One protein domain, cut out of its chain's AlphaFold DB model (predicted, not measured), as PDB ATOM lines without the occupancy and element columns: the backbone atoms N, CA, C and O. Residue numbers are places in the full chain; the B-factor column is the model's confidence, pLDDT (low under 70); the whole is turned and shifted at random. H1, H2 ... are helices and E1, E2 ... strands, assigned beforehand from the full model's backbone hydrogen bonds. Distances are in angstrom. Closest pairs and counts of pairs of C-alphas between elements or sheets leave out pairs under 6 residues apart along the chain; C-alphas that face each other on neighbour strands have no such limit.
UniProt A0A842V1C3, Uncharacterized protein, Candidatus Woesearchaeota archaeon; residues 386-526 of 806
ATOM      1  N   GLY A 386     288.103 486.080 362.045       94.56
ATOM      2  CA  GLY A 386     286.999 486.442 361.170       94.56
ATOM      3  C   GLY A 386     286.372 485.198 360.566       94.56
ATOM      4  O   GLY A 386     287.103 484.380 360.009       94.56
ATOM      5  N   LYS A 387     285.046 485.046 360.625       94.00
ATOM      6  CA  LYS A 387     284.355 483.870 360.067       94.00
ATOM      7  C   LYS A 387     283.231 484.273 359.114       94.00
ATOM      8  O   LYS A 387     282.327 485.015 359.482       94.00
ATOM      9  N   LYS A 388     283.275 483.748 357.883       92.69
ATOM     10  CA  LYS A 388     282.134 483.735 356.949       92.69
ATOM     11  C   LYS A 388     281.579 482.321 356.852       92.69
ATOM     12  O   LYS A 388     282.251 481.453 356.295       92.69
ATOM     13  N   CYS A 389     280.399 482.092 357.404       89.38
ATOM     14  CA  CYS A 389     279.731 480.799 357.420       89.38
ATOM     15  C   CYS A 389     279.060 480.535 356.084       89.38
ATOM     16  O   CYS A 389     278.302 481.366 355.604       89.38
ATOM     17  N   MET A 390     279.324 479.383 355.480       87.94
ATOM     18  CA  MET A 390     278.620 478.962 354.274       87.94
ATOM     19  C   MET A 390     277.171 478.642 354.634       87.94
ATOM     20  O   MET A 390     276.926 477.861 355.552       87.94
ATOM     21  N   VAL A 391     276.227 479.240 353.913       81.06
ATOM     22  CA  VAL A 391     274.806 478.902 354.037       81.06
ATOM     23  C   VAL A 391     274.419 477.903 352.949       81.06
ATOM     24  O   VAL A 391     275.130 477.741 351.953       81.06
ATOM     25  N   ASN A 392     273.289 477.219 353.124       73.81
ATOM     26  CA  ASN A 392     272.759 476.283 352.132       73.81
ATOM     27  C   ASN A 392     272.106 477.026 350.949       73.81
ATOM     28  O   ASN A 392     270.913 476.910 350.690       73.81
ATOM     29  N   ASN A 393     272.897 477.844 350.262       74.62
ATOM     30  CA  ASN A 393     272.505 478.549 349.056       74.62
ATOM     31  C   ASN A 393     273.719 478.611 348.129       74.62
ATOM     32  O   ASN A 393     274.763 479.171 348.473       74.62
ATOM     33  N   PHE A 394     273.619 477.972 346.970       83.94
ATOM     34  CA  PHE A 394     274.725 477.860 346.029       83.94
ATOM     35  C   PHE A 394     274.214 477.941 344.586       83.94
ATOM     36  O   PHE A 394     273.080 477.589 344.275       83.94
ATOM     37  N   HIS A 395     275.082 478.379 343.680       82.38
ATOM     38  CA  HIS A 395     274.823 478.391 342.245       82.38
ATOM     39  C   HIS A 395     275.980 477.732 341.496       82.38
ATOM     40  O   HIS A 395     277.147 478.094 341.688       82.38
ATOM     41  N   LYS A 396     275.645 476.796 340.603       84.69
ATOM     42  CA  LYS A 396     276.567 476.203 339.629       84.69
ATOM     43  C   LYS A 396     276.551 477.056 338.357       84.69
ATOM     44  O   LYS A 396     275.492 477.369 337.820       84.69
ATOM     45  N   TYR A 397     277.724 477.448 337.868       83.75
ATOM     46  CA  TYR A 397     277.875 478.133 336.581       83.75
ATOM     47  C   TYR A 397     278.847 477.379 335.687       83.75
ATOM     48  O   TYR A 397     279.958 477.119 336.131       83.75
ATOM     49  N   SER A 398     278.488 477.147 334.423       78.88
ATOM     50  CA  SER A 398     279.325 476.519 333.381       78.88
ATOM     51  C   SER A 398     280.486 477.393 332.872       78.88
ATOM     52  O   SER A 398     280.927 477.276 331.741       78.88
ATOM     53  N   ASN A 399     280.943 478.381 333.645       74.88
ATOM     54  CA  ASN A 399     282.015 479.285 333.224       74.88
ATOM     55  C   ASN A 399     282.789 479.826 334.433       74.88
ATOM     56  O   ASN A 399     282.265 479.865 335.549       74.88
ATOM     57  N   LYS A 400     284.001 480.363 334.198       76.06
ATOM     58  CA  LYS A 400     284.860 481.056 335.192       76.06
ATOM     59  C   LYS A 400     284.237 482.384 335.672       76.06
ATOM     60  O   LYS A 400     284.755 483.477 335.426       76.06
ATOM     61  N   VAL A 401     283.097 482.298 336.353       84.06
ATOM     62  CA  VAL A 401     282.336 483.422 336.901       84.06
ATOM     63  C   VAL A 401     283.004 483.930 338.179       84.06
ATOM     64  O   VAL A 401     283.453 483.169 339.031       84.06
ATOM     65  N   LYS A 402     283.051 485.257 338.344       88.50
ATOM     66  CA  LYS A 402     283.400 485.877 339.629       88.50
ATOM     67  C   LYS A 402     282.136 485.976 340.482       88.50
ATOM     68  O   LYS A 402     281.377 486.921 340.278       88.50
ATOM     69  N   CYS A 403     281.946 485.041 341.418       88.06
ATOM     70  CA  CYS A 403     280.758 484.948 342.285       88.06
ATOM     71  C   CYS A 403     280.337 486.311 342.852       88.06
ATOM     72  O   CYS A 403     279.256 486.790 342.524       88.06
ATOM     73  N   LYS A 404     281.261 487.021 343.518       90.38
ATOM     74  CA  LYS A 404     281.008 488.359 344.080       90.38
ATOM     75  C   LYS A 404     280.440 489.382 343.101       90.38
ATOM     76  O   LYS A 404     279.548 490.148 343.429       90.38
ATOM     77  N   LYS A 405     280.953 489.401 341.866       90.50
ATOM     78  CA  LYS A 405     280.523 490.371 340.850       90.50
ATOM     79  C   LYS A 405     279.118 490.063 340.323       90.50
ATOM     80  O   LYS A 405     278.446 490.976 339.856       90.50
ATOM     81  N   LYS A 406     278.732 488.785 340.308       89.12
ATOM     82  CA  LYS A 406     277.471 488.329 339.715       89.12
ATOM     83  C   LYS A 406     276.337 488.273 340.736       89.12
ATOM     84  O   LYS A 406     275.216 488.597 340.370       89.12
ATOM     85  N   LEU A 407     276.643 487.866 341.966       87.75
ATOM     86  CA  LEU A 407     275.654 487.523 342.989       87.75
ATOM     87  C   LEU A 407     275.709 488.414 344.242       87.75
ATOM     88  O   LEU A 407     274.757 488.422 345.006       87.75
ATOM     89  N   GLY A 408     276.776 489.195 344.435       91.31
ATOM     90  CA  GLY A 408     276.939 490.073 345.600       91.31
ATOM     91  C   GLY A 408     278.061 489.637 346.543       91.31
ATOM     92  O   GLY A 408     278.659 488.574 346.385       91.31
ATOM     93  N   ASP A 409     278.390 490.486 347.516       91.12
ATOM     94  CA  ASP A 409     279.602 490.346 348.339       91.12
ATOM     95  C   ASP A 409     279.591 489.167 349.326       91.12
ATOM     96  O   ASP A 409     280.670 488.725 349.747       91.12
ATOM     97  N   SER A 410     278.407 488.645 349.655       88.25
ATOM     98  CA  SER A 410     278.214 487.445 350.475       88.25
ATOM     99  C   SER A 410     278.642 486.162 349.752       88.25
ATOM    100  O   SER A 410     278.994 485.180 350.392       88.25
ATOM    101  N   TRP A 411     278.744 486.174 348.420       91.50
ATOM    102  CA  TRP A 411     279.031 484.974 347.637       91.50
ATOM    103  C   TRP A 411     280.526 484.728 347.439       91.50
ATOM    104  O   TRP A 411     281.254 485.539 346.850       91.50
ATOM    105  N   ILE A 412     280.994 483.547 347.840       91.19
ATOM    106  CA  ILE A 412     282.377 483.101 347.650       91.19
ATOM    107  C   ILE A 412     282.472 482.016 346.578       91.19
ATOM    108  O   ILE A 412     281.534 481.265 346.326       91.19
ATOM    109  N   LYS A 413     283.635 481.930 345.924       91.19
ATOM    110  CA  LYS A 413     283.946 480.804 345.040       91.19
ATOM    111  C   LYS A 413     284.391 479.626 345.901       91.19
ATOM    112  O   LYS A 413     285.431 479.723 346.554       91.19
ATOM    113  N   PHE A 414     283.644 478.532 345.862       87.94
ATOM    114  CA  PHE A 414     284.042 477.277 346.483       87.94
ATOM    115  C   PHE A 414     285.047 476.554 345.579       87.94
ATOM    116  O   PHE A 414     284.866 476.476 344.364       87.94
ATOM    117  N   ASN A 415     286.156 476.088 346.157       87.50
ATOM    118  CA  ASN A 415     287.199 475.374 345.421       87.50
ATOM    119  C   ASN A 415     287.003 473.863 345.579       87.50
ATOM    120  O   ASN A 415     287.737 473.222 346.332       87.50
ATOM    121  N   HIS A 416     285.999 473.314 344.894       85.56
ATOM    122  CA  HIS A 416     285.641 471.894 344.972       85.56
ATOM    123  C   HIS A 416     286.792 470.969 344.576       85.56
ATOM    124  O   HIS A 416     286.973 469.941 345.213       85.56
ATOM    125  N   LYS A 417     287.650 471.390 343.636       87.19
ATOM    126  CA  LYS A 417     288.842 470.641 343.197       87.19
ATOM    127  C   LYS A 417     289.801 470.248 344.321       87.19
ATOM    128  O   LYS A 417     290.557 469.305 344.165       87.19
ATOM    129  N   LYS A 418     289.819 470.982 345.443       90.88
ATOM    130  CA  LYS A 418     290.670 470.616 346.589       90.88
ATOM    131  C   LYS A 418     290.239 469.274 347.203       90.88
ATOM    132  O   LYS A 418     291.052 468.622 347.845       90.88
ATOM    133  N   TYR A 419     288.970 468.917 347.050       89.50
ATOM    134  CA  TYR A 419     288.338 467.820 347.769       89.50
ATOM    135  C   TYR A 419     287.993 466.637 346.875       89.50
ATOM    136  O   TYR A 419     287.364 465.724 347.375       89.50
ATOM    137  N   ILE A 420     288.335 466.662 345.588       91.06
ATOM    138  CA  ILE A 420     287.956 465.622 344.631       91.06
ATOM    139  C   ILE A 420     289.247 465.063 344.047       91.06
ATOM    140  O   ILE A 420     290.004 465.816 343.430       91.06
ATOM    141  N   ASP A 421     289.488 463.777 344.268       92.31
ATOM    142  CA  ASP A 421     290.500 462.991 343.570       92.31
ATOM    143  C   ASP A 421     289.784 462.067 342.581       92.31
ATOM    144  O   ASP A 421     288.708 461.548 342.886       92.31
ATOM    145  N   ILE A 422     290.322 461.929 341.374       91.12
ATOM    146  CA  ILE A 422     289.706 461.105 340.329       91.12
ATOM    147  C   ILE A 422     290.775 460.216 339.745       91.12
ATOM    148  O   ILE A 422     291.757 460.712 339.192       91.12
ATOM    149  N   ASP A 423     290.540 458.916 339.855       92.06
ATOM    150  CA  ASP A 423     291.365 457.895 339.235       92.06
ATOM    151  C   ASP A 423     290.641 457.342 338.005       92.06
ATOM    152  O   ASP A 423     289.453 456.999 338.049       92.06
ATOM    153  N   VAL A 424     291.352 457.297 336.880       90.62
ATOM    154  CA  VAL A 424     290.827 456.812 335.602       90.62
ATOM    155  C   VAL A 424     291.576 455.542 335.242       90.62
ATOM    156  O   VAL A 424     292.638 455.569 334.620       90.62
ATOM    157  N   ASP A 425     290.987 454.402 335.581       89.00
ATOM    158  CA  ASP A 425     291.593 453.104 335.324       89.00
ATOM    159  C   ASP A 425     291.203 452.610 333.922       89.00
ATOM    160  O   ASP A 425     290.052 452.254 333.642       89.00
ATOM    161  N   GLY A 426     292.168 452.568 332.992       88.19
ATOM    162  CA  GLY A 426     291.895 452.125 331.624       88.19
ATOM    163  C   GLY A 426     293.100 451.937 330.705       88.19
ATOM    164  O   GLY A 426     294.220 451.639 331.116       88.19
ATOM    165  N   HIS A 427     292.859 452.004 329.390       88.19
ATOM    166  CA  HIS A 427     293.922 451.804 328.402       88.19
ATOM    167  C   HIS A 427     294.812 453.065 328.290       88.19
ATOM    168  O   HIS A 427     294.292 454.109 327.884       88.19
ATOM    169  N   PRO A 428     296.155 452.968 328.422       86.50
ATOM    170  CA  PRO A 428     297.072 454.126 328.482       86.50
ATOM    171  C   PRO A 428     297.112 455.060 327.259       86.50
ATOM    172  O   PRO A 428     297.865 456.020 327.233       86.50
ATOM    173  N   LEU A 429     296.397 454.735 326.174       84.81
ATOM    174  CA  LEU A 429     296.350 455.571 324.961       84.81
ATOM    175  C   LEU A 429     295.177 456.555 324.974       84.81
ATOM    176  O   LEU A 429     295.113 457.427 324.113       84.81
ATOM    177  N   ILE A 430     294.215 456.332 325.864       82.44
ATOM    178  CA  ILE A 430     292.949 457.061 325.931       82.44
ATOM    179  C   ILE A 430     292.745 457.622 327.345       82.44
ATOM    180  O   ILE A 430     292.022 458.596 327.478       82.44
ATOM    181  N   GLU A 431     293.424 457.070 328.358       86.69
ATOM    182  CA  GLU A 431     293.493 457.596 329.731       86.69
ATOM    183  C   GLU A 431     293.760 459.109 329.757       86.69
ATOM    184  O   GLU A 431     292.917 459.844 330.250       86.69
ATOM    185  N   ASP A 432     294.820 459.586 329.088       87.56
ATOM    186  CA  ASP A 432     295.122 461.026 328.981       87.56
ATOM    187  C   ASP A 432     293.950 461.842 328.389       87.56
ATOM    188  O   ASP A 432     293.682 462.955 328.821       87.56
ATOM    189  N   ILE A 433     293.223 461.288 327.409       86.31
ATOM    190  CA  ILE A 433     292.092 461.973 326.759       86.31
ATOM    191  C   ILE A 433     290.892 462.043 327.706       86.31
ATOM    192  O   ILE A 433     290.206 463.058 327.755       86.31
ATOM    193  N   VAL A 434     290.614 460.958 328.430       85.31
ATOM    194  CA  VAL A 434     289.511 460.901 329.396       85.31
ATOM    195  C   VAL A 434     289.816 461.800 330.591       85.31
ATOM    196  O   VAL A 434     288.932 462.537 331.013       85.31
ATOM    197  N   GLN A 435     291.063 461.811 331.070       88.50
ATOM    198  CA  GLN A 435     291.506 462.716 332.127       88.50
ATOM    199  C   GLN A 435     291.362 464.182 331.709       88.50
ATOM    200  O   GLN A 435     290.833 464.965 332.487       88.50
ATOM    201  N   ASP A 436     291.751 464.546 330.482       88.62
ATOM    202  CA  ASP A 436     291.574 465.911 329.971       88.62
ATOM    203  C   ASP A 436     290.083 466.310 329.924       88.62
ATOM    204  O   ASP A 436     289.732 467.411 330.343       88.62
ATOM    205  N   ILE A 437     289.190 465.412 329.479       86.69
ATOM    206  CA  ILE A 437     287.731 465.657 329.458       86.69
ATOM    207  C   ILE A 437     287.185 465.841 330.879       86.69
ATOM    208  O   ILE A 437     286.366 466.727 331.118       86.69
ATOM    209  N   ILE A 438     287.629 465.015 331.827       87.38
ATOM    210  CA  ILE A 438     287.227 465.104 333.235       87.38
ATOM    211  C   ILE A 438     287.726 466.411 333.851       87.38
ATOM    212  O   ILE A 438     286.956 467.130 334.494       87.38
ATOM    213  N   ASP A 439     288.998 466.743 333.640       88.31
ATOM    214  CA  ASP A 439     289.599 467.974 334.134       88.31
ATOM    215  C   ASP A 439     288.856 469.189 333.574       88.31
ATOM    216  O   ASP A 439     288.535 470.094 334.349       88.31
ATOM    217  N   ASP A 440     288.518 469.188 332.279       86.19
ATOM    218  CA  ASP A 440     287.739 470.240 331.623       86.19
ATOM    219  C   ASP A 440     286.308 470.320 332.174       86.19
ATOM    220  O   ASP A 440     285.865 471.415 332.538       86.19
ATOM    221  N   ALA A 441     285.618 469.191 332.357       85.56
ATOM    222  CA  ALA A 441     284.288 469.158 332.968       85.56
ATOM    223  C   ALA A 441     284.311 469.756 334.388       85.56
ATOM    224  O   ALA A 441     283.456 470.557 334.766       85.56
ATOM    225  N   ILE A 442     285.342 469.460 335.184       85.25
ATOM    226  CA  ILE A 442     285.473 469.977 336.556       85.25
ATOM    227  C   ILE A 442     285.993 471.425 336.576       85.25
ATOM    228  O   ILE A 442     285.658 472.187 337.491       85.25
ATOM    229  N   GLU A 443     286.822 471.832 335.603       85.00
ATOM    230  CA  GLU A 443     287.262 473.219 335.360       85.00
ATOM    231  C   GLU A 443     286.094 474.134 334.977       85.00
ATOM    232  O   GLU A 443     286.103 475.318 335.352       85.00
ATOM    233  N   GLU A 444     285.151 473.619 334.185       83.31
ATOM    234  CA  GLU A 444     284.073 474.395 333.578       83.31
ATOM    235  C   GLU A 444     283.147 474.969 334.649       83.31
ATOM    236  O   GLU A 444     282.745 476.140 334.582       83.31
ATOM    237  N   TYR A 445     282.891 474.197 335.705       81.94
ATOM    238  CA  TYR A 445     281.986 474.622 336.757       81.94
ATOM    239  C   TYR A 445     282.656 475.512 337.803       81.94
ATOM    240  O   TYR A 445     283.652 475.184 338.448       81.94
ATOM    241  N   THR A 446     282.051 476.674 338.036       84.69
ATOM    242  CA  THR A 446     282.289 477.468 339.240       84.69
ATOM    243  C   THR A 446     281.105 477.299 340.178       84.69
ATOM    244  O   THR A 446     279.995 477.712 339.842       84.69
ATOM    245  N   ILE A 447     281.362 476.736 341.360       86.81
ATOM    246  CA  ILE A 447     280.392 476.692 342.454       86.81
ATOM    247  C   ILE A 447     280.540 477.983 343.259       86.81
ATOM    248  O   ILE A 447     281.589 478.263 343.848       86.81
ATOM    249  N   CYS A 448     279.495 478.799 343.235       87.50
ATOM    250  CA  CYS A 448     279.362 479.960 344.099       87.50
ATOM    251  C   CYS A 448     278.524 479.561 345.305       87.50
ATOM    252  O   CYS A 448     277.424 479.063 345.110       87.50
ATOM    253  N   VAL A 449     279.032 479.781 346.514       87.38
ATOM    254  CA  VAL A 449     278.325 479.494 347.769       87.38
ATOM    255  C   VAL A 449     278.103 480.813 348.484       87.38
ATOM    256  O   VAL A 449     279.032 481.623 348.589       87.38
ATOM    257  N   ASP A 450     276.874 481.052 348.906       87.25
ATOM    258  CA  ASP A 450     276.518 482.217 349.697       87.25
ATOM    259  C   ASP A 450     277.068 482.071 351.120       87.25
ATOM    260  O   ASP A 450     277.271 480.958 351.622       87.25
ATOM    261  N   THR A 451     277.356 483.189 351.775       89.25
ATOM    262  CA  THR A 451     277.905 483.176 353.131       89.25
ATOM    263  C   THR A 451     277.276 484.232 354.011       89.25
ATOM    264  O   THR A 451     277.087 485.367 353.584       89.25
ATOM    265  N   ASP A 452     277.050 483.867 355.266       86.94
ATOM    266  CA  ASP A 452     276.724 484.804 356.329       86.94
ATOM    267  C   ASP A 452     278.005 485.211 357.078       86.94
ATOM    268  O   ASP A 452     278.850 484.376 357.416       86.94
ATOM    269  N   ASP A 453     278.206 486.509 357.283       90.94
ATOM    270  CA  ASP A 453     279.435 487.055 357.863       90.94
ATOM    271  C   ASP A 453     279.259 487.268 359.365       90.94
ATOM    272  O   ASP A 453     278.738 488.295 359.791       90.94
ATOM    273  N   MET A 454     279.762 486.339 360.184       90.50
ATOM    274  CA  MET A 454     279.706 486.454 361.649       90.50
ATOM    275  C   MET A 454     280.594 487.575 362.201       90.50
ATOM    276  O   MET A 454     280.525 487.886 363.388       90.50
ATOM    277  N   GLY A 455     281.420 488.212 361.369       93.38
ATOM    278  CA  GLY A 455     282.378 489.200 361.832       93.38
ATOM    279  C   GLY A 455     283.628 488.559 362.432       93.38
ATOM    280  O   GLY A 455     283.983 487.417 362.135       93.38
ATOM    281  N   CYS A 456     284.305 489.333 363.275       94.56
ATOM    282  CA  CYS A 456     285.440 488.877 364.065       94.56
ATOM    283  C   CYS A 456     284.908 488.259 365.349       94.56
ATOM    284  O   CYS A 456     284.288 488.972 366.129       94.56
ATOM    285  N   VAL A 457     285.145 486.973 365.572       93.75
ATOM    286  CA  VAL A 457     284.611 486.223 366.713       93.75
ATOM    287  C   VAL A 457     285.726 485.496 367.455       93.75
ATOM    288  O   VAL A 457     286.789 485.243 366.890       93.75
ATOM    289  N   VAL A 458     285.519 485.165 368.727       92.06
ATOM    290  CA  VAL A 458     286.441 484.267 369.441       92.06
ATOM    291  C   VAL A 458     286.479 482.893 368.765       92.06
ATOM    292  O   VAL A 458     285.485 482.445 368.197       92.06
ATOM    293  N   GLU A 459     287.631 482.216 368.810       89.38
ATOM    294  CA  GLU A 459     287.865 480.957 368.077       89.38
ATOM    295  C   GLU A 459     286.813 479.876 368.382       89.38
ATOM    296  O   GLU A 459     286.436 479.118 367.483       89.38
ATOM    297  N   SER A 460     286.300 479.848 369.619       86.00
ATOM    298  CA  SER A 460     285.270 478.904 370.060       86.00
ATOM    299  C   SER A 460     283.953 479.044 369.296       86.00
ATOM    300  O   SER A 460     283.257 478.041 369.159       86.00
ATOM    301  N   VAL A 461     283.624 480.228 368.755       88.06
ATOM    302  CA  VAL A 461     282.375 480.467 368.017       88.06
ATOM    303  C   VAL A 461     282.351 479.667 366.723       88.06
ATOM    304  O   VAL A 461     283.219 479.853 365.874       88.06
ATOM    305  N   LYS A 462     281.353 478.804 366.529       86.81
ATOM    306  CA  LYS A 462     281.226 477.962 365.328       86.81
ATOM    307  C   LYS A 462     280.102 478.434 364.420       86.81
ATOM    308  O   LYS A 462     279.123 479.026 364.870       86.81
ATOM    309  N   CYS A 463     280.242 478.116 363.141       85.75
ATOM    310  CA  CYS A 463     279.205 478.343 362.146       85.75
ATOM    311  C   CYS A 463     278.051 477.342 362.270       85.75
ATOM    312  O   CYS A 463     278.203 476.248 362.822       85.75
ATOM    313  N   PHE A 464     276.896 477.696 361.700       77.75
ATOM    314  CA  PHE A 464     275.746 476.794 361.643       77.75
ATOM    315  C   PHE A 464     276.123 475.478 360.966       77.75
ATOM    316  O   PHE A 464     276.769 475.475 359.920       77.75
ATOM    317  N   GLY A 465     275.743 474.358 361.584       73.88
ATOM    318  CA  GLY A 465     276.033 473.021 361.074       73.88
ATOM    319  C   GLY A 465     277.483 472.563 361.241       73.88
ATOM    320  O   GLY A 465     277.764 471.406 360.953       73.88
ATOM    321  N   GLU A 466     278.407 473.385 361.754       82.50
ATOM    322  CA  GLU A 466     279.820 472.998 361.901       82.50
ATOM    323  C   GLU A 466     279.998 471.766 362.800       82.50
ATOM    324  O   GLU A 466     280.775 470.868 362.477       82.50
ATOM    325  N   ASN A 467     279.205 471.661 363.873       75.50
ATOM    326  CA  ASN A 467     279.169 470.470 364.733       75.50
ATOM    327  C   ASN A 467     278.650 469.227 364.015       75.50
ATOM    328  O   ASN A 467     279.023 468.109 364.361       75.50
ATOM    329  N   GLN A 468     277.799 469.428 363.011       74.19
ATOM    330  CA  GLN A 468     277.244 468.358 362.202       74.19
ATOM    331  C   GLN A 468     278.238 467.887 361.134       74.19
ATOM    332  O   GLN A 468     278.056 466.815 360.561       74.19
ATOM    333  N   VAL A 469     279.347 468.600 360.905       79.12
ATOM    334  CA  VAL A 469     280.425 468.172 359.998       79.12
ATOM    335  C   VAL A 469     281.368 467.172 360.694       79.12
ATOM    336  O   VAL A 469     282.597 467.295 360.672       79.12
ATOM    337  N   THR A 470     280.784 466.158 361.336       82.06
ATOM    338  CA  THR A 470     281.517 465.068 361.990       82.06
ATOM    339  C   THR A 470     282.250 464.207 360.960       82.06
ATOM    340  O   THR A 470     281.929 464.216 359.772       82.06
ATOM    341  N   LYS A 471     283.230 463.408 361.402       85.56
ATOM    342  CA  LYS A 471     283.949 462.485 360.508       85.56
ATOM    343  C   LYS A 471     283.013 461.497 359.799       85.56
ATOM    344  O   LYS A 471     283.233 461.191 358.631       85.56
ATOM    345  N   GLU A 472     281.982 461.011 360.486       81.19
ATOM    346  CA  GLU A 472     281.031 460.078 359.877       81.19
ATOM    347  C   GLU A 472     280.125 460.790 358.875       81.19
ATOM    348  O   GLU A 472     279.976 460.318 357.749       81.19
ATOM    349  N   ASN A 473     279.627 461.982 359.213       77.56
ATOM    350  CA  ASN A 473     278.804 462.748 358.284       77.56
ATOM    351  C   ASN A 473     279.602 463.188 357.052       77.56
ATOM    352  O   ASN A 473     279.079 463.123 355.947       77.56
ATOM    353  N   LYS A 474     280.890 463.531 357.202       84.00
ATOM    354  CA  LYS A 474     281.816 463.779 356.080       84.00
ATOM    355  C   LYS A 474     281.960 462.567 355.159       84.00
ATOM    356  O   LYS A 474     282.020 462.728 353.949       84.00
ATOM    357  N   LYS A 475     281.990 461.356 355.709       84.69
ATOM    358  CA  LYS A 475     282.096 460.112 354.933       84.69
ATOM    359  C   LYS A 475     280.787 459.734 354.230       84.69
ATOM    360  O   LYS A 475     280.807 459.112 353.172       84.69
ATOM    361  N   ILE A 476     279.640 460.055 354.824       78.88
ATOM    362  CA  ILE A 476     278.336 459.900 354.161       78.88
ATOM    363  C   ILE A 476     278.223 460.926 353.030       78.88
ATOM    364  O   ILE A 476     277.903 460.568 351.900       78.88
ATOM    365  N   ALA A 477     278.566 462.178 353.335       77.69
ATOM    366  CA  ALA A 477     278.637 463.293 352.405       77.69
ATOM    367  C   ALA A 477     279.524 462.987 351.193       77.69
ATOM    368  O   ALA A 477     279.071 463.175 350.067       77.69
ATOM    369  N   SER A 478     280.742 462.477 351.412       83.31
ATOM    370  CA  SER A 478     281.671 462.147 350.328       83.31
ATOM    371  C   SER A 478     281.049 461.157 349.352       83.31
ATOM    372  O   SER A 478     280.946 461.472 348.181       83.31
ATOM    373  N   LYS A 479     280.468 460.054 349.837       83.00
ATOM    374  CA  LYS A 479     279.830 459.038 348.980       83.00
ATOM    375  C   LYS A 479     278.671 459.558 348.135       83.00
ATOM    376  O   LYS A 479     278.394 459.008 347.071       83.00
ATOM    377  N   ILE A 480     277.915 460.526 348.653       76.19
ATOM    378  CA  ILE A 480     276.825 461.158 347.901       76.19
ATOM    379  C   ILE A 480     277.422 462.037 346.801       76.19
ATOM    380  O   ILE A 480     276.977 461.969 345.659       76.19
ATOM    381  N   ILE A 481     278.449 462.818 347.146       81.31
ATOM    382  CA  ILE A 481     279.161 463.693 346.213       81.31
ATOM    383  C   ILE A 481     279.867 462.873 345.123       81.31
ATOM    384  O   ILE A 481     279.726 463.219 343.956       81.31
ATOM    385  N   ASP A 482     280.525 461.765 345.475       86.25
ATOM    386  CA  ASP A 482     281.210 460.855 344.545       86.25
ATOM    387  C   ASP A 482     280.258 460.406 343.436       86.25
ATOM    388  O   ASP A 482     280.542 460.592 342.257       86.25
ATOM    389  N   LYS A 483     279.074 459.907 343.815       84.88
ATOM    390  CA  LYS A 483     278.055 459.439 342.865       84.88
ATOM    391  C   LYS A 483     277.538 460.540 341.949       84.88
ATOM    392  O   LYS A 483     277.261 460.276 340.782       84.88
ATOM    393  N   GLU A 484     277.354 461.750 342.473       81.81
ATOM    394  CA  GLU A 484     276.835 462.853 341.662       81.81
ATOM    395  C   GLU A 484     277.903 463.387 340.703       81.81
ATOM    396  O   GLU A 484     277.601 463.669 339.547       81.81
ATOM    397  N   ILE A 485     279.162 463.466 341.145       84.88
ATOM    398  CA  ILE A 485     280.288 463.827 340.278       84.88
ATOM    399  C   ILE A 485     280.477 462.769 339.190       84.88
ATOM    400  O   ILE A 485     280.619 463.126 338.025       84.88
ATOM    401  N   GLU A 486     280.442 461.485 339.545       88.00
ATOM    402  CA  GLU A 486     280.565 460.382 338.589       88.00
ATOM    403  C   GLU A 486     279.474 460.465 337.509       88.00
ATOM    404  O   GLU A 486     279.759 460.368 336.315       88.00
ATOM    405  N   LYS A 487     278.226 460.720 337.918       87.69
ATOM    406  CA  LYS A 487     277.098 460.920 337.002       87.69
ATOM    407  C   LYS A 487     277.325 462.105 336.059       87.69
ATOM    408  O   LYS A 487     277.188 461.943 334.853       87.69
ATOM    409  N   GLU A 488     277.726 463.261 336.584       85.12
ATOM    410  CA  GLU A 488     278.000 464.464 335.782       85.12
ATOM    411  C   GLU A 488     279.168 464.267 334.797       85.12
ATOM    412  O   GLU A 488     279.111 464.726 333.651       85.12
ATOM    413  N   ILE A 489     280.213 463.540 335.210       87.31
ATOM    414  CA  ILE A 489     281.322 463.142 334.333       87.31
ATOM    415  C   ILE A 489     280.805 462.265 333.191       87.31
ATOM    416  O   ILE A 489     281.129 462.513 332.027       87.31
ATOM    417  N   TRP A 490     279.982 461.259 333.491       88.56
ATOM    418  CA  TRP A 490     279.424 460.384 332.461       88.56
ATOM    419  C   TRP A 490     278.487 461.113 331.507       88.56
ATOM    420  O   TRP A 490     278.551 460.857 330.301       88.56
ATOM    421  N   ASP A 491     277.667 462.031 332.017       85.88
ATOM    422  CA  ASP A 491     276.795 462.873 331.202       85.88
ATOM    423  C   ASP A 491     277.641 463.722 330.237       85.88
ATOM    424  O   ASP A 491     277.427 463.656 329.024       85.88
ATOM    425  N   SER A 492     278.707 464.365 330.726       86.12
ATOM    426  CA  SER A 492     279.650 465.144 329.900       86.12
ATOM    427  C   SER A 492     280.348 464.290 328.829       86.12
ATOM    428  O   SER A 492     280.378 464.644 327.648       86.12
ATOM    429  N   ILE A 493     280.850 463.105 329.199       85.06
ATOM    430  CA  ILE A 493     281.463 462.156 328.250       85.06
ATOM    431  C   ILE A 493     280.447 461.717 327.185       85.06
ATOM    432  O   ILE A 493     280.810 461.502 326.021       85.06
ATOM    433  N   SER A 494     279.179 461.549 327.568       87.12
ATOM    434  CA  SER A 494     278.108 461.132 326.663       87.12
ATOM    435  C   SER A 494     277.731 462.198 325.640       87.12
ATOM    436  O   SER A 494     277.424 461.852 324.496       87.12
ATOM    437  N   GLU A 495     277.824 463.471 326.019       87.56
ATOM    438  CA  GLU A 495     277.592 464.603 325.126       87.56
ATOM    439  C   GLU A 495     278.736 464.777 324.120       87.56
ATOM    440  O   GLU A 495     278.491 465.006 322.932       87.56
ATOM    441  N   GLU A 496     279.987 464.600 324.556       87.00
ATOM    442  CA  GLU A 496     281.154 464.778 323.684       87.00
ATOM    443  C   GLU A 496     281.432 463.575 322.772       87.00
ATOM    444  O   GLU A 496     282.003 463.723 321.682       87.00
ATOM    445  N   THR A 497     281.036 462.364 323.185       83.25
ATOM    446  CA  THR A 497     281.402 461.133 322.478       83.25
ATOM    447  C   THR A 497     280.184 460.289 322.072       83.25
ATOM    448  O   THR A 497     279.501 459.701 322.910       83.25
ATOM    449  N   PRO A 498     279.947 460.061 320.763       84.44
ATOM    450  CA  PRO A 498     278.828 459.228 320.295       84.44
ATOM    451  C   PRO A 498     278.983 457.726 320.624       84.44
ATOM    452  O   PRO A 498     278.134 456.915 320.252       84.44
ATOM    453  N   TYR A 499     280.073 457.337 321.294       86.94
ATOM    454  CA  TYR A 499     280.391 455.964 321.688       86.94
ATOM    455  C   TYR A 499     280.588 455.817 323.206       86.94
ATOM    456  O   TYR A 499     281.299 454.905 323.630       86.94
ATOM    457  N   SER A 500     279.969 456.670 324.024       83.75
ATOM    458  CA  SER A 500     280.069 456.635 325.494       83.75
ATOM    459  C   SER A 500     279.827 455.250 326.105       83.75
ATOM    460  O   SER A 500     280.563 454.821 326.988       83.75
ATOM    461  N   TRP A 501     278.896 454.471 325.547       87.56
ATOM    462  CA  TRP A 501     278.643 453.082 325.956       87.56
ATOM    463  C   TRP A 501     279.850 452.136 325.773       87.56
ATOM    464  O   TRP A 501     279.944 451.113 326.452       87.56
ATOM    465  N   VAL A 502     280.755 452.426 324.829       86.38
ATOM    466  CA  VAL A 502     282.018 451.691 324.651       86.38
ATOM    467  C   VAL A 502     283.015 452.122 325.719       86.38
ATOM    468  O   VAL A 502     283.700 451.267 326.273       86.38
ATOM    469  N   LEU A 503     283.073 453.421 326.027       85.00
ATOM    470  CA  LEU A 503     283.965 453.975 327.047       85.00
ATOM    471  C   LEU A 503     283.606 453.455 328.447       85.00
ATOM    472  O   LEU A 503     284.494 452.963 329.129       85.00
ATOM    473  N   GLN A 504     282.320 453.373 328.800       85.44
ATOM    474  CA  GLN A 504     281.848 452.749 330.052       85.44
ATOM    475  C   GLN A 504     282.287 451.286 330.241       85.44
ATOM    476  O   GLN A 504     282.214 450.749 331.338       85.44
ATOM    477  N   ARG A 505     282.702 450.593 329.171       88.81
ATOM    478  CA  ARG A 505     283.233 449.219 329.255       88.81
ATOM    479  C   ARG A 505     284.753 449.144 329.255       88.81
ATOM    480  O   ARG A 505     285.293 448.065 329.490       88.81
ATOM    481  N   LEU A 506     285.418 450.224 328.867       88.69
ATOM    482  CA  LEU A 506     286.868 450.289 328.710       88.69
ATOM    483  C   LEU A 506     287.552 451.025 329.862       88.69
ATOM    484  O   LEU A 506     288.760 450.850 330.013       88.69
ATOM    485  N   PHE A 507     286.795 451.813 330.623       86.31
ATOM    486  CA  PHE A 507     287.282 452.638 331.719       86.31
ATOM    487  C   PHE A 507     286.418 452.420 332.951       86.31
ATOM    488  O   PHE A 507     285.199 452.271 332.833       86.31
ATOM    489  N   ASP A 508     287.080 452.418 334.095       90.88
ATOM    490  CA  ASP A 508     286.464 452.630 335.394       90.88
ATOM    491  C   ASP A 508     286.855 454.040 335.848       90.88
ATOM    492  O   ASP A 508     288.006 454.446 335.661       90.88
ATOM    493  N   ILE A 509     285.893 454.813 336.350       90.50
ATOM    494  CA  ILE A 509     286.142 456.158 336.882       90.50
ATOM    495  C   ILE A 509     285.844 456.077 338.369       90.50
ATOM    496  O   ILE A 509     284.683 455.971 338.760       90.50
ATOM    497  N   GLU A 510     286.888 456.111 339.189       93.12
ATOM    498  CA  GLU A 510     286.747 456.153 340.639       93.12
ATOM    499  C   GLU A 510     286.871 457.607 341.099       93.12
ATOM    500  O   GLU A 510     287.899 458.254 340.906       93.12
ATOM    501  N   VAL A 511     285.796 458.137 341.685       91.81
ATOM    502  CA  VAL A 511     285.787 459.460 342.316       91.81
ATOM    503  C   VAL A 511     285.942 459.271 343.823       91.81
ATOM    504  O   VAL A 511     285.111 458.605 344.442       91.81
ATOM    505  N   ASP A 512     286.979 459.871 344.408       93.31
ATOM    506  CA  ASP A 512     287.212 459.908 345.856       93.31
ATOM    507  C   ASP A 512     287.125 461.348 346.381       93.31
ATOM    508  O   ASP A 512     288.025 462.176 346.191       93.31
ATOM    509  N   THR A 513     286.027 461.671 347.068       91.06
ATOM    510  CA  THR A 513     285.847 462.980 347.700       91.06
ATOM    511  C   THR A 513     286.444 463.006 349.111       91.06
ATOM    512  O   THR A 513     285.879 462.490 350.081       91.06
ATOM    513  N   GLN A 514     287.546 463.732 349.287       92.38
ATOM    514  CA  GLN A 514     288.243 463.882 350.565       92.38
ATOM    515  C   GLN A 514     287.779 465.126 351.333       92.38
ATOM    516  O   GLN A 514     288.302 466.227 351.168       92.38
ATOM    517  N   LEU A 515     286.818 464.953 352.245       88.19
ATOM    518  CA  LEU A 515     286.275 466.040 353.079       88.19
ATOM    519  C   LEU A 515     286.993 466.240 354.427       88.19
ATOM    520  O   LEU A 515     286.532 467.025 355.260       88.19
ATOM    521  N   ASP A 516     288.125 465.578 354.680       88.25
ATOM    522  CA  ASP A 516     288.840 465.676 355.966       88.25
ATOM    523  C   ASP A 516     289.184 467.131 356.327       88.25
ATOM    524  O   ASP A 516     288.900 467.594 357.433       88.25
ATOM    525  N   ASP A 517     289.656 467.885 355.338       87.81
ATOM    526  CA  ASP A 517     290.019 469.301 355.437       87.81
ATOM    527  C   ASP A 517     288.844 470.270 355.227       87.81
ATOM    528  O   ASP A 517     289.028 471.491 355.304       87.81
ATOM    529  N   PHE A 518     287.651 469.760 354.905       87.56
ATOM    530  CA  PHE A 518     286.485 470.595 354.640       87.56
ATOM    531  C   PHE A 518     286.072 471.344 355.908       87.56
ATOM    532  O   PHE A 518     285.933 470.752 356.987       87.56
ATOM    533  N   ARG A 519     285.855 472.650 355.742       87.69
ATOM    534  CA  ARG A 519     285.291 473.555 356.742       87.69
ATOM    535  C   ARG A 519     284.051 474.208 356.151       87.69
ATOM    536  O   ARG A 519     284.081 474.633 354.998       87.69
ATOM    537  N   ILE A 520     283.014 474.361 356.967       86.25
ATOM    538  CA  ILE A 520     281.780 475.066 356.590       86.25
ATOM    539  C   ILE A 520     281.933 476.596 356.645       86.25
ATOM    540  O   ILE A 520     280.964 477.336 356.528       86.25
ATOM    541  N   TYR A 521     283.155 477.098 356.837       91.31
ATOM    542  CA  TYR A 521     283.419 478.522 356.963       91.31
ATOM    543  C   TYR A 521     284.704 478.939 356.254       91.31
ATOM    544  O   TYR A 521     285.631 478.147 356.055       91.31
ATOM    545  N   HIS A 522     284.753 480.211 355.869       90.94
ATOM    546  CA  HIS A 522     285.921 480.853 355.287       90.94
ATOM    547  C   HIS A 522     286.548 481.825 356.301       90.94
ATOM    548  O   HIS A 522     285.945 482.869 356.577       90.94
ATOM    549  N   PRO A 523     287.731 481.505 356.859       92.94
ATOM    550  CA  PRO A 523     288.381 482.358 357.844       92.94
ATOM    551  C   PRO A 523     288.988 483.620 357.219       92.94
ATOM    552  O   PRO A 523     289.478 483.595 356.086       92.94
ATOM    553  N   TYR A 524     289.034 484.710 357.984       93.81
ATOM    554  CA  TYR A 524     289.791 485.918 357.660       93.81
ATOM    555  C   TYR A 524     290.454 486.527 358.903       93.81
ATOM    556  O   TYR A 524     290.073 486.258 360.037       93.81
ATOM    557  N   ALA A 525     291.509 487.319 358.695       94.94
ATOM    558  CA  ALA A 525     292.262 487.913 359.796       94.94
ATOM    559  C   ALA A 525     291.473 489.048 360.460       94.94
ATOM    560  O   ALA A 525     290.887 489.882 359.766       94.94
ATOM    561  N   CYS A 526     291.529 489.099 361.788       96.06
ATOM    562  CA  CYS A 526     290.925 490.141 362.604       96.06
ATOM    563  C   CYS A 526     291.955 490.764 363.542       96.06
ATOM    564  O   CYS A 526     292.928 490.121 363.939       96.06
TER     565      CYS A 526
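Overview. This is residues 386 to 526 of the 806 residues of an uncharacterized protein of Candidatus Woesearchaeota archaeon (UniProt A0A842V1C3). Two lobes make an elongated model: in one, a curled sheet of four strands, E2 E4 E1 E6, is shaped like part of a barrel with the small helix H1 over it; in the other, the long helix H4 packs on a two-stranded ribbon, E3 and E5, with H3 packed on E3 and on H4, and H5 at a corner past H4's end. Short H2 leads from E2 into E3. The printed part has 141 residues, with five named helices and six named strands in the order E1 H1 E2 H2 E3 H3 E4 H4 H5 E5 E6; both sheets are antiparallel and the class is mixed. It is only just loose, close to compact, with a radius of gyration of the C-alphas of 17.7 A and spans of 55 by 35 by 21 A.

Arrangement. Begin with inner strands E1, residues 386 to 397, and E4, residues 446 to 457: N 389 and O 452 are 2.8 A apart. E1 bends by 79 degrees at residue 392, and E4 by 59 degrees at residue 454. The edge strands are E2, residues 412 to 414, where N 412 and O 449 of E4 are 2.8 A apart, and E6, residues 521 to 525, where N 522 and O 388 of E1 are 2.8 A apart. The sheet is strongly twisted. H1, residues 403 to 407, is on it at a height of 8.6 A, only just over E4, on which 3 of its 5 C-alphas fall. E1, H1 and E2 form a split strand-helix-strand unit, two strands running the same way with E4 between them, and its crossover is right-handed. Look next at E3, residues 420 to 425, and E5, residues 508 to 513: N 423 and O 510 are 2.9 A apart. H4, residues 471 to 496, comes closest to E5 at the C-alphas of Ser 478 and Thr 513, 5.0 A apart. H3, residues 431 to 444, touches H4 with residues 437 to 441 alone, closest at the C-alphas of Ile 438 and Ile 489, 6.3 A apart; at 73 degrees they are only just about perpendicular. H5, residues 500 to 506, and H4 touch only at the corner by their link, and only just, with 3 pairs of C-alphas within 8 A. H2, residues 416 to 419, is close to H3 but not clearly touching, at 7.5 A between the C-alphas of Lys 417 and Ile 442. In H1, H3 and H4 every O i to N i+4 pair is within hydrogen-bond range, in H5 2 of 3, and H2 is too short for such a pair.

Along the chain. Find C-alpha 386 at (286.999, 486.442, 361.170), where E1 begins its 27.5 A; E4 covers 28.9 A. From C-alpha 471 at (283.949, 462.485, 360.508), H4 runs 37.0 A. H3 covers 19.6 A, E5 16.1 A and E3 16.0 A. E6 ends at C-alpha 525, (292.262, 487.913, 359.796).

Size, cuts and confidence. The C-alphas of Val 458 and Tyr 499, the two farthest apart, are 55.8 A apart. The link from E4 to H4, residues 458 to 470, is long. The printed part has no cut, its mean pLDDT is 86.7, and no printed residue is under 70.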